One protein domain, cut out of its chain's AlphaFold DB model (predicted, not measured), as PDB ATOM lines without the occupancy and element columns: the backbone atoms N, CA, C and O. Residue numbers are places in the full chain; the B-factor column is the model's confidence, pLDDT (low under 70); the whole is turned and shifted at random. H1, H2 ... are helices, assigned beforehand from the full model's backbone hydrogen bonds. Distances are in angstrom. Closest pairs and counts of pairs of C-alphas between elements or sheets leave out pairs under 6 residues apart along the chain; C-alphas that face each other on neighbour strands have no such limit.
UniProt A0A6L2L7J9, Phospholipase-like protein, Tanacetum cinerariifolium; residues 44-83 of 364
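AT A GLANCE: This is residues 44 to 83 of the 364 residues of the protein "Phospholipase-like protein" of Tanacetum cinerariifolium (UniProt A0A6L2L7J9). The printed part is a small open loop of chain with three short helices set round it: starting at residue 44, H1 forms one side, an unnamed stretch swings out through Ser 57, H2 forms the opposite side, and the little H3 follows at the next corner. From there the unnamed tail, residues 76 to 83, folds back, and the first and last printed C-alphas end up 8.7 A apart. You have 40 residues before you, with three named helices in the order H1, H2, H3 and no named strand, and the class is all helix. The whole is compact, with a radius of gyration of the C-alphas of 9.7 A, and rounded, spanning 25 by 21 by 14 A.

HOW THE PARTS SIT: Start with H1, residues 44 to 51, and look from it toward H2, residues 62 to 70: the two are close but not clearly touching. Their closest C-alphas are those of Val 51 and Val 68, 7.9 A apart, and their centres are 14.2 A apart. Their lines stand at a steep tilt of 49 degrees, and they run the same way. Next find H3, residues 72 to 75, which only just touches H2, and only at the corner by their link, with 3 pairs of C-alphas within 8 A. The closest C-alphas of that pair are those of Ile 69 and Phe 75, 5.8 A apart. H1 and H3 are apart. In H1 and H2 every O i to N i+4 pair is within hydrogen-bond range; H3 is too short for such a pair, and its one O i to N i+3 pair is not within range.

IN THESE COORDINATES: Find C-alpha 44 at (16.144, 16.906, -0.787); from there H1 runs over residues 44 to 51 for 10.4 A. Go on to C-alpha 62 at (17.042, 18.085, -15.874), where H2 begins; it is the longest helix, with residues 62 to 70, and measures 12.4 A. H3, residues 72 to 75, measures 5.0 A and ends at C-alpha 75, at (30.205, 13.269, -9.396).

THE WHOLE: Look at the C-alphas of Ser 57 and Glu 72 for the two farthest apart, at 24.9 A. The printed part runs from residue 44 to 83 and has no cut. The link from H1 to H2 is short, with 10 residues, and the link from H2 to H3 is tight, with 1 residue. In the B-factor column the mean pLDDT of the printed part is 83.7, and residues 44 to 45 are under 70, where the model's confidence is low.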
ATOM      1  N   ASP A  44      16.234  15.955   0.337       58.41
ATOM      2  CA  ASP A  44      16.144  16.906  -0.787       58.41
ATOM      3  C   ASP A  44      16.816  18.252  -0.485       58.41
ATOM      4  O   ASP A  44      17.526  18.804  -1.325       58.41
ATOM      5  N   ILE A  45      16.644  18.784   0.729       60.69
ATOM      6  CA  ILE A  45      17.218  20.086   1.107       60.69
ATOM      7  C   ILE A  45      18.748  19.997   1.217       60.69
ATOM      8  O   ILE A  45      19.453  20.890   0.742       60.69
ATOM      9  N   LYS A  46      19.266  18.902   1.792       73.31
ATOM     10  CA  LYS A  46      20.711  18.685   1.946       73.31
ATOM     11  C   LYS A  46      21.384  18.531   0.587       73.31
ATOM     12  O   LYS A  46      22.331  19.265   0.309       73.31
ATOM     13  N   PHE A  47      20.820  17.685  -0.275       79.75
ATOM     14  CA  PHE A  47      21.297  17.503  -1.640       79.75
ATOM     15  C   PHE A  47      21.326  18.829  -2.406       79.75
ATOM     16  O   PHE A  47      22.367  19.219  -2.923       79.75
ATOM     17  N   ARG A  48      20.218  19.588  -2.422       83.12
ATOM     18  CA  ARG A  48      20.159  20.867  -3.151       83.12
ATOM     19  C   ARG A  48      21.209  21.863  -2.678       83.12
ATOM     20  O   ARG A  48      21.869  22.482  -3.504       83.12
ATOM     21  N   SER A  49      21.366  22.009  -1.364       82.50
ATOM     22  CA  SER A  49      22.326  22.956  -0.790       82.50
ATOM     23  C   SER A  49      23.784  22.596  -1.068       82.50
ATOM     24  O   SER A  49      24.606  23.495  -1.225       82.50
ATOM     25  N   ARG A  50      24.093  21.298  -1.165       85.25
ATOM     26  CA  ARG A  50      25.453  20.794  -1.370       85.25
ATOM     27  C   ARG A  50      25.824  20.670  -2.844       85.25
ATOM     28  O   ARG A  50      26.896  21.114  -3.237       85.25
ATOM     29  N   VAL A  51      24.940  20.079  -3.643       89.75
ATOM     30  CA  VAL A  51      25.168  19.786  -5.065       89.75
ATOM     31  C   VAL A  51      24.936  21.022  -5.930       89.75
ATOM     32  O   VAL A  51      25.621  21.221  -6.927       89.75
ATOM     33  N   PHE A  52      24.024  21.907  -5.521       92.19
ATOM     34  CA  PHE A  52      23.694  23.122  -6.264       92.19
ATOM     35  C   PHE A  52      23.722  24.372  -5.365       92.19
ATOM     36  O   PHE A  52      22.706  25.068  -5.241       92.19
ATOM     37  N   PRO A  53      24.879  24.723  -4.765       88.44
ATOM     38  CA  PRO A  53      24.981  25.820  -3.797       88.44
ATOM     39  C   PRO A  53      24.590  27.182  -4.392       88.44
ATOM     40  O   PRO A  53      24.083  28.057  -3.694       88.44
ATOM     41  N   HIS A  54      24.746  27.355  -5.706       88.06
ATOM     42  CA  HIS A  54      24.365  28.579  -6.418       88.06
ATOM     43  C   HIS A  54      22.889  28.616  -6.844       88.06
ATOM     44  O   HIS A  54      22.445  29.602  -7.427       88.06
ATOM     45  N   ARG A  55      22.115  27.554  -6.580       84.50
ATOM     46  CA  ARG A  55      20.706  27.423  -6.992       84.50
ATOM     47  C   ARG A  55      19.766  27.062  -5.843       84.50
ATOM     48  O   ARG A  55      18.684  26.538  -6.080       84.50
ATOM     49  N   VAL A  56      20.134  27.395  -4.603       77.62
ATOM     50  CA  VAL A  56      19.385  27.040  -3.376       77.62
ATOM     51  C   VAL A  56      17.942  27.585  -3.341       77.62
ATOM     52  O   VAL A  56      17.115  27.099  -2.578       77.62
ATOM     53  N   SER A  57      17.581  28.508  -4.232       79.69
ATOM     54  CA  SER A  57      16.226  29.056  -4.388       79.69
ATOM     55  C   SER A  57      15.660  28.941  -5.809       79.69
ATOM     56  O   SER A  57      14.619  29.526  -6.104       79.69
ATOM     57  N   LEU A  58      16.342  28.226  -6.708       82.06
ATOM     58  CA  LEU A  58      15.930  28.052  -8.099       82.06
ATOM     59  C   LEU A  58      15.466  26.615  -8.340       82.06
ATOM     60  O   LEU A  58      15.931  25.666  -7.707       82.06
ATOM     61  N   ASN A  59      14.543  26.446  -9.285       85.69
ATOM     62  CA  ASN A  59      14.138  25.115  -9.715       85.69
ATOM     63  C   ASN A  59      15.307  24.439 -10.439       85.69
ATOM     64  O   ASN A  59      15.811  24.957 -11.433       85.69
ATOM     65  N   ILE A  60      15.717  23.278  -9.934       86.38
ATOM     66  CA  ILE A  60      16.714  22.423 -10.580       86.38
ATOM     67  C   ILE A  60      16.058  21.780 -11.796       86.38
ATOM     68  O   ILE A  60      15.050  21.082 -11.672       86.38
ATOM     69  N   THR A  61      16.630  22.027 -12.966       88.19
ATOM     70  CA  THR A  61      16.186  21.449 -14.235       88.19
ATOM     71  C   THR A  61      16.885  20.115 -14.500       88.19
ATOM     72  O   THR A  61      17.900  19.793 -13.881       88.19
ATOM     73  N   SER A  62      16.382  19.331 -15.457       85.94
ATOM     74  CA  SER A  62      17.042  18.085 -15.874       85.94
ATOM     75  C   SER A  62      18.455  18.314 -16.424       85.94
ATOM     76  O   SER A  62      19.308  17.451 -16.257       85.94
ATOM     77  N   LEU A  63      18.724  19.478 -17.028       87.69
ATOM     78  CA  LEU A  63      20.058  19.836 -17.522       87.69
ATOM     79  C   LEU A  63      21.050  20.073 -16.382       87.69
ATOM     80  O   LEU A  63      22.203  19.681 -16.495       87.69
ATOM     81  N   ASP A  64      20.597  20.647 -15.266       87.25
ATOM     82  CA  ASP A  64      21.449  20.837 -14.089       87.25
ATOM     83  C   ASP A  64      21.846  19.485 -13.478       87.25
ATOM     84  O   ASP A  64      22.994  19.289 -13.092       87.25
ATOM     85  N   LYS A  65      20.911  18.521 -13.447       88.00
ATOM     86  CA  LYS A  65      21.194  17.141 -13.020       88.00
ATOM     87  C   LYS A  65      22.183  16.444 -13.963       88.00
ATOM     88  O   LYS A  65      23.080  15.764 -13.485       88.00
ATOM     89  N   ILE A  66      22.024  16.611 -15.280       86.19
ATOM     90  CA  ILE A  66      22.943  16.038 -16.278       86.19
ATOM     91  C   ILE A  66      24.339  16.650 -16.141       86.19
ATOM     92  O   ILE A  66      25.308  15.903 -16.126       86.19
ATOM     93  N   GLY A  67      24.447  17.967 -15.942       90.19
ATOM     94  CA  GLY A  67      25.740  18.630 -15.752       90.19
ATOM     95  C   GLY A  67      26.521  18.101 -14.543       90.19
ATOM     96  O   GLY A  67      27.738  17.990 -14.609       90.19
ATOM     97  N   VAL A  68      25.828  17.698 -13.471       90.62
ATOM     98  CA  VAL A  68      26.453  17.038 -12.309       90.62
ATOM     99  C   VAL A  68      26.964  15.633 -12.632       90.62
ATOM    100  O   VAL A  68      27.931  15.200 -12.023       90.62
ATOM    101  N   ILE A  69      26.326  14.914 -13.562       88.06
ATOM    102  CA  ILE A  69      26.761  13.577 -14.002       88.06
ATOM    103  C   ILE A  69      27.932  13.682 -14.990       88.06
ATOM    104  O   ILE A  69      28.815  12.831 -14.979       88.06
ATOM    105  N   GLU A  70      27.933  14.702 -15.850       88.75
ATOM    106  CA  GLU A  70      28.999  14.937 -16.835       88.75
ATOM    107  C   GLU A  70      30.306  15.431 -16.193       88.75
ATOM    108  O   GLU A  70      31.385  15.165 -16.719       88.75
ATOM    109  N   ASP A  71      30.228  16.118 -15.052       90.94
ATOM    110  CA  ASP A  71      31.397  16.513 -14.264       90.94
ATOM    111  C   ASP A  71      31.885  15.337 -13.400       90.94
ATOM    112  O   ASP A  71      31.469  15.172 -12.253       90.94
ATOM    113  N   GLU A  72      32.774  14.500 -13.950       85.25
ATOM    114  CA  GLU A  72      33.320  13.321 -13.257       85.25
ATOM    115  C   GLU A  72      33.986  13.664 -11.913       85.25
ATOM    116  O   GLU A  72      33.868  12.905 -10.944       85.25
ATOM    117  N   GLU A  73      34.665  14.814 -11.817       90.12
ATOM    118  CA  GLU A  73      35.340  15.225 -10.585       90.12
ATOM    119  C   GLU A  73      34.316  15.551  -9.495       90.12
ATOM    120  O   GLU A  73      34.487  15.162  -8.336       90.12
ATOM    121  N   PHE A  74      33.235  16.238  -9.858       88.38
ATOM    122  CA  PHE A  74      32.159  16.558  -8.933       88.38
ATOM    123  C   PHE A  74      31.313  15.326  -8.585       88.38
ATOM    124  O   PHE A  74      31.022  15.093  -7.410       88.38
ATOM    125  N   PHE A  75      30.982  14.496  -9.575       88.00
ATOM    126  CA  PHE A  75      30.205  13.269  -9.396       88.00
ATOM    127  C   PHE A  75      30.908  12.277  -8.461       88.00
ATOM    128  O   PHE A  75      30.269  11.690  -7.590       88.00
ATOM    129  N   SER A  76      32.238  12.154  -8.566       84.44
ATOM    130  CA  SER A  76      33.044  11.279  -7.698       84.44
ATOM    131  C   SER A  76      33.030  11.669  -6.211       84.44
ATOM    132  O   SER A  76      33.390  10.858  -5.359       84.44
ATOM    133  N   LYS A  77      32.613  12.902  -5.887       89.19
ATOM    134  CA  LYS A  77      32.522  13.427  -4.513       89.19
ATOM    135  C   LYS A  77      31.131  13.239  -3.891       89.19
ATOM    136  O   LYS A  77      30.964  13.553  -2.711       89.19
ATOM    137  N   LEU A  78      30.147  12.755  -4.655       89.38
ATOM    138  CA  LEU A  78      28.803  12.460  -4.151       89.38
ATOM    139  C   LEU A  78      28.808  11.162  -3.332       89.38
ATOM    140  O   LEU A  78      29.491  10.200  -3.678       89.38
ATOM    141  N   CYS A  79      28.038  11.123  -2.244       83.50
ATOM    142  CA  CYS A  79      27.875   9.927  -1.410       83.50
ATOM    143  C   CYS A  79      26.409   9.482  -1.333       83.50
ATOM    144  O   CYS A  79      25.517  10.175  -1.809       83.50
ATOM    145  N   ASP A  80      26.123   8.351  -0.683       75.12
ATOM    146  CA  ASP A  80      24.747   7.843  -0.540       75.12
ATOM    147  C   ASP A  80      23.804   8.831   0.177       75.12
ATOM    148  O   ASP A  80      22.589   8.804  -0.030       75.12
ATOM    149  N   GLU A  81      24.343   9.754   0.981       75.81
ATOM    150  CA  GLU A  81      23.559  10.837   1.590       75.81
ATOM    151  C   GLU A  81      23.074  11.889   0.570       75.81
ATOM    152  O   GLU A  81      22.170  12.664   0.880       75.81
ATOM    153  N   ASP A  82      23.652  11.911  -0.639       78.00
ATOM    154  CA  ASP A  82      23.223  12.710  -1.796       78.00
ATOM    155  C   ASP A  82      22.209  11.988  -2.692       78.00
ATOM    156  O   ASP A  82      21.771  12.540  -3.703       78.00
ATOM    157  N   ALA A  83      21.804  10.762  -2.363       71.88
ATOM    158  CA  ALA A  83      20.854  10.038  -3.194       71.88
ATOM    159  C   ALA A  83      19.465  10.705  -3.162       71.88
ATOM    160  O   ALA A  83      18.743  10.653  -2.161       71.88
TER     161      ALA A  83